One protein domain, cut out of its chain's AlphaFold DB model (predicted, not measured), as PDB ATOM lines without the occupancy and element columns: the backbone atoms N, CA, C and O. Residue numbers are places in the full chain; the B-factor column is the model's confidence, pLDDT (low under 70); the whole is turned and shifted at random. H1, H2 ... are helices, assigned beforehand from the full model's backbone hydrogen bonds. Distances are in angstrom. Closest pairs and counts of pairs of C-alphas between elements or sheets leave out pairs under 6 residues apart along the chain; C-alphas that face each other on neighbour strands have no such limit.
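This is residues 20 to 79 of the 249 residues of an uncharacterized protein of Ceratobasidium theobromae (UniProt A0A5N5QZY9). A long helical hairpin: the shorter helix H1 runs side by side with the longer H2, which extends past H1 at both ends. Residues 43 to 49, at the turn, and residues 73 to 79, of which 73 to 78 belong to H2, stick out. The printed part has 60 residues, with H1 then H2 along it and no named strand; the class is all helix. It is a loose rod, with a radius of gyration of the C-alphas of 14.5 A and spans of 51 by 17 by 14 A.

H1, residues 24 to 38, and H2, residues 48 to 78, form a helical hairpin. They touch, and their closest C-alphas are those of Val 38 and Arg 54, 5.1 A apart. They run opposite ways at a shallow tilt of 23 degrees. In H2 every O i to N i+4 pair is within hydrogen-bond range; in H1, 10 of 11 are.

H1 begins at C-alpha 24 (17.222, 47.362, -14.590) and is 20.7 A long. H2 is 45.6 A long and ends at C-alpha 78 (21.835, 38.260, -3.380).

The C-alphas farthest apart, of Ala 45 and Asn 79, are 51.2 A apart. The printed part has no cut. The nine-residue link from H1 to H2 is short. Residues 44 to 49 and 77 to 79 have pLDDT under 70.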
ATOM      1  N   ASP A  20      26.589  48.302 -18.046       79.75
ATOM      2  CA  ASP A  20      26.745  48.011 -16.620       79.75
ATOM      3  C   ASP A  20      26.381  49.176 -15.698       79.75
ATOM      4  O   ASP A  20      26.147  48.956 -14.514       79.75
ATOM      5  N   ARG A  21      26.318  50.406 -16.223       84.38
ATOM      6  CA  ARG A  21      26.008  51.609 -15.433       84.38
ATOM      7  C   ARG A  21      24.513  51.898 -15.322       84.38
ATOM      8  O   ARG A  21      24.133  52.775 -14.552       84.38
ATOM      9  N   PHE A  22      23.685  51.217 -16.111       85.62
ATOM     10  CA  PHE A  22      22.250  51.462 -16.161       85.62
ATOM     11  C   PHE A  22      21.501  50.567 -15.178       85.62
ATOM     12  O   PHE A  22      21.835  49.398 -14.986       85.62
ATOM     13  N   SER A  23      20.449  51.120 -14.583       89.50
ATOM     14  CA  SER A  23      19.513  50.361 -13.755       89.50
ATOM     15  C   SER A  23      18.682  49.379 -14.594       89.50
ATOM     16  O   SER A  23      18.486  49.576 -15.797       89.50
ATOM     17  N   VAL A  24      18.125  48.344 -13.950       90.44
ATOM     18  CA  VAL A  24      17.222  47.362 -14.590       90.44
ATOM     19  C   VAL A  24      16.102  48.065 -15.366       90.44
ATOM     20  O   VAL A  24      15.856  47.752 -16.528       90.44
ATOM     21  N   HIS A  25      15.485  49.086 -14.765       91.12
ATOM     22  CA  HIS A  25      14.399  49.838 -15.391       91.12
ATOM     23  C   HIS A  25      14.842  50.614 -16.645       91.12
ATOM     24  O   HIS A  25      14.121  50.677 -17.642       91.12
ATOM     25  N   GLU A  26      16.039  51.205 -16.625       90.81
ATOM     26  CA  GLU A  26      16.590  51.909 -17.788       90.81
ATOM     27  C   GLU A  26      16.926  50.941 -18.923       90.81
ATOM     28  O   GLU A  26      16.631  51.230 -20.085       90.81
ATOM     29  N   LEU A  27      17.477  49.771 -18.591       91.31
ATOM     30  CA  LEU A  27      17.754  48.705 -19.550       91.31
ATOM     31  C   LEU A  27      16.466  48.188 -20.201       91.31
ATOM     32  O   LEU A  27      16.405  48.069 -21.425       91.31
ATOM     33  N   GLU A  28      15.402  47.971 -19.429       92.56
ATOM     34  CA  GLU A  28      14.078  47.622 -19.961       92.56
ATOM     35  C   GLU A  28      13.528  48.713 -20.889       92.56
ATOM     36  O   GLU A  28      13.075  48.432 -22.001       92.56
ATOM     37  N   GLN A  29      13.646  49.982 -20.498       94.00
ATOM     38  CA  GLN A  29      13.207  51.093 -21.337       94.00
ATOM     39  C   GLN A  29      14.014  51.180 -22.646       94.00
ATOM     40  O   GLN A  29      13.461  51.477 -23.712       94.00
ATOM     41  N   MET A  30      15.321  50.917 -22.597       89.56
ATOM     42  CA  MET A  30      16.168  50.838 -23.786       89.56
ATOM     43  C   MET A  30      15.772  49.659 -24.675       89.56
ATOM     44  O   MET A  30      15.639  49.848 -25.889       89.56
ATOM     45  N   ARG A  31      15.519  48.485 -24.088       92.88
ATOM     46  CA  ARG A  31      15.011  47.301 -24.791       92.88
ATOM     47  C   ARG A  31      13.730  47.634 -25.544       92.88
ATOM     48  O   ARG A  31      13.657  47.389 -26.745       92.88
ATOM     49  N   ASP A  32      12.765  48.271 -24.891       93.75
ATOM     50  CA  ASP A  32      11.486  48.641 -25.501       93.75
ATOM     51  C   ASP A  32      11.651  49.613 -26.671       93.75
ATOM     52  O   ASP A  32      10.998  49.480 -27.711       93.75
ATOM     53  N   ARG A  33      12.553  50.593 -26.542       89.75
ATOM     54  CA  ARG A  33      12.882  51.519 -27.637       89.75
ATOM     55  C   ARG A  33      13.480  50.777 -28.833       89.75
ATOM     56  O   ARG A  33      13.070  51.042 -29.962       89.75
ATOM     57  N   GLN A  34      14.401  49.838 -28.607       90.38
ATOM     58  CA  GLN A  34      14.985  49.035 -29.686       90.38
ATOM     59  C   GLN A  34      13.954  48.078 -30.300       90.38
ATOM     60  O   GLN A  34      13.854  47.977 -31.523       90.38
ATOM     61  N   MET A  35      13.102  47.460 -29.482       91.12
ATOM     62  CA  MET A  35      12.019  46.590 -29.944       91.12
ATOM     63  C   MET A  35      11.007  47.331 -30.819       91.12
ATOM     64  O   MET A  35      10.520  46.765 -31.794       91.12
ATOM     65  N   LYS A  36      10.735  48.617 -30.559       90.38
ATOM     66  CA  LYS A  36       9.905  49.449 -31.453       90.38
ATOM     67  C   LYS A  36      10.510  49.596 -32.852       90.38
ATOM     68  O   LYS A  36       9.763  49.635 -33.827       90.38
ATOM     69  N   ILE A  37      11.839  49.654 -32.965       85.62
ATOM     70  CA  ILE A  37      12.546  49.713 -34.254       85.62
ATOM     71  C   ILE A  37      12.471  48.350 -34.951       85.62
ATOM     72  O   ILE A  37      12.145  48.279 -36.137       85.62
ATOM     73  N   VAL A  38      12.696  47.262 -34.207       87.69
ATOM     74  CA  VAL A  38      12.618  45.884 -34.722       87.69
ATOM     75  C   VAL A  38      11.216  45.554 -35.243       87.69
ATOM     76  O   VAL A  38      11.080  45.038 -36.354       87.69
ATOM     77  N   ASN A  39      10.184  45.904 -34.475       87.62
ATOM     78  CA  ASN A  39       8.780  45.611 -34.770       87.62
ATOM     79  C   ASN A  39       8.131  46.623 -35.721       87.62
ATOM     80  O   ASN A  39       6.947  46.500 -36.040       87.62
ATOM     81  N   ARG A  40       8.875  47.634 -36.187       84.44
ATOM     82  CA  ARG A  40       8.344  48.626 -37.121       84.44
ATOM     83  C   ARG A  40       7.876  47.913 -38.399       84.44
ATOM     84  O   ARG A  40       8.687  47.229 -39.034       84.44
ATOM     85  N   PRO A  41       6.603  48.066 -38.813       79.38
ATOM     86  CA  PRO A  41       6.086  47.374 -39.986       79.38
ATOM     87  C   PRO A  41       6.906  47.751 -41.221       79.38
ATOM     88  O   PRO A  41       7.190  48.929 -41.462       79.38
ATOM     89  N   ARG A  42       7.323  46.743 -42.000       70.06
ATOM     90  CA  ARG A  42       8.002  46.959 -43.284       70.06
ATOM     91  C   ARG A  42       7.065  47.744 -44.197       70.06
ATOM     92  O   ARG A  42       6.034  47.233 -44.621       70.06
ATOM     93  N   ARG A  43       7.432  48.987 -44.517       71.38
ATOM     94  CA  ARG A  43       6.825  49.683 -45.652       71.38
ATOM     95  C   ARG A  43       7.283  48.964 -46.923       71.38
ATOM     96  O   ARG A  43       8.447  48.586 -47.019       71.38
ATOM     97  N   VAL A  44       6.371  48.775 -47.875       58.62
ATOM     98  CA  VAL A  44       6.558  47.968 -49.104       58.62
ATOM     99  C   VAL A  44       7.714  48.475 -49.994       58.62
ATOM    100  O   VAL A  44       8.181  47.756 -50.865       58.62
ATOM    101  N   ALA A  45       8.245  49.671 -49.717       56.56
ATOM    102  CA  ALA A  45       9.417  50.258 -50.367       56.56
ATOM    103  C   ALA A  45      10.404  50.869 -49.348       56.56
ATOM    104  O   ALA A  45      10.833  52.012 -49.492       56.56
ATOM    105  N   ALA A  46      10.707  50.157 -48.260       59.09
ATOM    106  CA  ALA A  46      11.726  50.606 -47.311       59.09
ATOM    107  C   ALA A  46      13.132  50.548 -47.955       59.09
ATOM    108  O   ALA A  46      13.461  49.532 -48.575       59.09
ATOM    109  N   PRO A  47      13.970  51.593 -47.813       64.81
ATOM    110  CA  PRO A  47      15.349  51.554 -48.284       64.81
ATOM    111  C   PRO A  47      16.134  50.427 -47.585       64.81
ATOM    112  O   PRO A  47      15.838  50.098 -46.435       64.81
ATOM    113  N   PRO A  48      17.188  49.866 -48.208       61.72
ATOM    114  CA  PRO A  48      18.028  48.826 -47.596       61.72
ATOM    115  C   PRO A  48      18.668  49.253 -46.257       61.72
ATOM    116  O   PRO A  48      19.023  48.404 -45.439       61.72
ATOM    117  N   SER A  49      18.754  50.561 -45.998       63.06
ATOM    118  CA  SER A  49      19.200  51.135 -44.724       63.06
ATOM    119  C   SER A  49      18.312  50.719 -43.535       63.06
ATOM    120  O   SER A  49      18.847  50.354 -42.488       63.06
ATOM    121  N   ASP A  50      16.991  50.605 -43.716       74.50
ATOM    122  CA  ASP A  50      16.046  50.199 -42.657       74.50
ATOM    123  C   ASP A  50      16.258  48.741 -42.207       74.50
ATOM    124  O   ASP A  50      15.935  48.362 -41.078       74.50
ATOM    125  N   GLU A  51      16.768  47.880 -43.093       80.31
ATOM    126  CA  GLU A  51      17.075  46.488 -42.750       80.31
ATOM    127  C   GLU A  51      18.346  46.400 -41.906       80.31
ATOM    128  O   GLU A  51      18.391  45.671 -40.914       80.31
ATOM    129  N   THR A  52      19.367  47.183 -42.258       83.62
ATOM    130  CA  THR A  52      20.591  47.275 -41.452       83.62
ATOM    131  C   THR A  52      20.332  47.893 -40.081       83.62
ATOM    132  O   THR A  52      20.885  47.418 -39.090       83.62
ATOM    133  N   GLU A  53      19.448  48.889 -39.996       84.44
ATOM    134  CA  GLU A  53      19.030  49.496 -38.733       84.44
ATOM    135  C   GLU A  53      18.281  48.485 -37.861       84.44
ATOM    136  O   GLU A  53      18.627  48.311 -36.694       84.44
ATOM    137  N   ARG A  54      17.334  47.730 -38.434       85.25
ATOM    138  CA  ARG A  54      16.654  46.640 -37.717       85.25
ATOM    139  C   ARG A  54      17.605  45.550 -37.255       85.25
ATOM    140  O   ARG A  54      17.466  45.073 -36.133       85.25
ATOM    141  N   ARG A  55      18.581  45.163 -38.078       86.62
ATOM    142  CA  ARG A  55      19.608  44.191 -37.681       86.62
ATOM    143  C   ARG A  55      20.430  44.712 -36.501       86.62
ATOM    144  O   ARG A  55      20.621  43.979 -35.537       86.62
ATOM    145  N   ARG A  56      20.862  45.977 -36.536       86.81
ATOM    146  CA  ARG A  56      21.565  46.616 -35.411       86.81
ATOM    147  C   ARG A  56      20.683  46.700 -34.165       86.81
ATOM    148  O   ARG A  56      21.170  46.428 -33.075       86.81
ATOM    149  N   ALA A  57      19.403  47.031 -34.315       87.19
ATOM    150  CA  ALA A  57      18.454  47.082 -33.207       87.19
ATOM    151  C   ALA A  57      18.242  45.699 -32.567       87.19
ATOM    152  O   ALA A  57      18.228  45.608 -31.347       87.19
ATOM    153  N   ARG A  58      18.165  44.617 -33.358       90.19
ATOM    154  CA  ARG A  58      18.097  43.236 -32.839       90.19
ATOM    155  C   ARG A  58      19.316  42.878 -31.995       90.19
ATOM    156  O   ARG A  58      19.144  42.410 -30.879       90.19
ATOM    157  N   LEU A  59      20.517  43.165 -32.499       90.50
ATOM    158  CA  LEU A  59      21.755  42.931 -31.748       90.50
ATOM    159  C   LEU A  59      21.770  43.724 -30.433       90.50
ATOM    160  O   LEU A  59      22.168  43.198 -29.403       90.50
ATOM    161  N   LYS A  60      21.279  44.972 -30.446       89.50
ATOM    162  CA  LYS A  60      21.148  45.781 -29.225       89.50
ATOM    163  C   LYS A  60      20.144  45.197 -28.227       89.50
ATOM    164  O   LYS A  60      20.403  45.235 -27.030       89.50
ATOM    165  N   VAL A  61      19.011  44.670 -28.693       92.12
ATOM    166  CA  VAL A  61      18.038  43.989 -27.818       92.12
ATOM    167  C   VAL A  61      18.690  42.784 -27.153       92.12
ATOM    168  O   VAL A  61      18.638  42.686 -25.936       92.12
ATOM    169  N   GLU A  62      19.367  41.937 -27.925       91.81
ATOM    170  CA  GLU A  62      20.035  40.734 -27.418       91.81
ATOM    171  C   GLU A  62      21.065  41.065 -26.329       91.81
ATOM    172  O   GLU A  62      21.046  40.489 -25.247       91.81
ATOM    173  N   THR A  63      21.913  42.069 -26.556       90.50
ATOM    174  CA  THR A  63      22.894  42.509 -25.549       90.50
ATOM    175  C   THR A  63      22.254  43.070 -24.278       90.50
ATOM    176  O   THR A  63      22.778  42.868 -23.184       90.50
ATOM    177  N   ILE A  64      21.122  43.773 -24.400       90.69
ATOM    178  CA  ILE A  64      20.397  44.311 -23.244       90.69
ATOM    179  C   ILE A  64      19.727  43.170 -22.472       90.69
ATOM    180  O   ILE A  64      19.763  43.159 -21.245       90.69
ATOM    181  N   GLU A  65      19.151  42.193 -23.174       91.44
ATOM    182  CA  GLU A  65      18.544  41.005 -22.567       91.44
ATOM    183  C   GLU A  65      19.576  40.167 -21.809       91.44
ATOM    184  O   GLU A  65      19.301  39.735 -20.690       91.44
ATOM    185  N   LEU A  66      20.788  40.023 -22.353       92.62
ATOM    186  CA  LEU A  66      21.901  39.396 -21.644       92.62
ATOM    187  C   LEU A  66      22.218  40.132 -20.336       92.62
ATOM    188  O   LEU A  66      22.284  39.494 -19.287       92.62
ATOM    189  N   ARG A  67      22.334  41.468 -20.350       90.88
ATOM    190  CA  ARG A  67      22.602  42.224 -19.114       90.88
ATOM    191  C   ARG A  67      21.454  42.128 -18.105       90.88
ATOM    192  O   ARG A  67      21.716  41.964 -16.920       90.88
ATOM    193  N   LEU A  68      20.201  42.176 -18.558       91.69
ATOM    194  CA  LEU A  68      19.030  41.987 -17.693       91.69
ATOM    195  C   LEU A  68      19.009  40.595 -17.051       91.69
ATOM    196  O   LEU A  68      18.695  40.475 -15.870       91.69
ATOM    197  N   SER A  69      19.374  39.549 -17.800       91.06
ATOM    198  CA  SER A  69      19.492  38.198 -17.242       91.06
ATOM    199  C   SER A  69      20.618  38.088 -16.213       91.06
ATOM    200  O   SER A  69      20.416  37.464 -15.176       91.06
ATOM    201  N   ALA A  70      21.756  38.751 -16.445       89.06
ATOM    202  CA  ALA A  70      22.858  38.801 -15.488       89.06
ATOM    203  C   ALA A  70      22.444  39.509 -14.189       89.06
ATOM    204  O   ALA A  70      22.647  38.962 -13.114       89.06
ATOM    205  N   LEU A  71      21.781  40.668 -14.284       87.69
ATOM    206  CA  LEU A  71      21.271  41.399 -13.117       87.69
ATOM    207  C   LEU A  71      20.219  40.601 -12.334       87.69
ATOM    208  O   LEU A  71      20.230  40.625 -11.109       87.69
ATOM    209  N   ARG A  72      19.338  39.856 -13.017       87.19
ATOM    210  CA  ARG A  72      18.384  38.958 -12.344       87.19
ATOM    211  C   ARG A  72      19.095  37.807 -11.626       87.19
ATOM    212  O   ARG A  72      18.719  37.475 -10.510       87.19
ATOM    213  N   ALA A  73      20.128  37.223 -12.234       83.50
ATOM    214  CA  ALA A  73      20.924  36.177 -11.593       83.50
ATOM    215  C   ALA A  73      21.716  36.712 -10.382       83.50
ATOM    216  O   ALA A  73      21.818  36.032  -9.364       83.50
ATOM    217  N   GLU A  74      22.244  37.937 -10.467       83.31
ATOM    218  CA  GLU A  74      22.854  38.639  -9.330       83.31
ATOM    219  C   GLU A  74      21.830  38.843  -8.197       83.31
ATOM    220  O   GLU A  74      22.137  38.549  -7.043       83.31
ATOM    221  N   GLU A  75      20.600  39.269  -8.517       79.25
ATOM    222  CA  GLU A  75      19.517  39.452  -7.540       79.25
ATOM    223  C   GLU A  75      19.132  38.133  -6.847       79.25
ATOM    224  O   GLU A  75      19.076  38.083  -5.617       79.25
ATOM    225  N   GLU A  76      18.946  37.053  -7.612       76.56
ATOM    226  CA  GLU A  76      18.624  35.715  -7.093       76.56
ATOM    227  C   GLU A  76      19.705  35.185  -6.134       76.56
ATOM    228  O   GLU A  76      19.377  34.625  -5.091       76.56
ATOM    229  N   MET A  77      20.990  35.419  -6.428       64.88
ATOM    230  CA  MET A  77      22.088  35.058  -5.518       64.88
ATOM    231  C   MET A  77      22.189  35.989  -4.301       64.88
ATOM    232  O   MET A  77      22.659  35.575  -3.240       64.88
ATOM    233  N   SER A  78      21.768  37.248  -4.441       66.62
ATOM    234  CA  SER A  78      21.835  38.260  -3.380       66.62
ATOM    235  C   SER A  78      20.686  38.201  -2.375       66.62
ATOM    236  O   SER A  78      20.738  38.921  -1.378       66.62
ATOM    237  N   ASN A  79      19.669  37.362  -2.604       65.75
ATOM    238  CA  ASN A  79      18.538  37.157  -1.701       65.75
ATOM    239  C   ASN A  79      18.796  35.959  -0.758       65.75
ATOM    240  O   ASN A  79      18.306  34.854  -1.001       65.75
TER     241      ASN A  79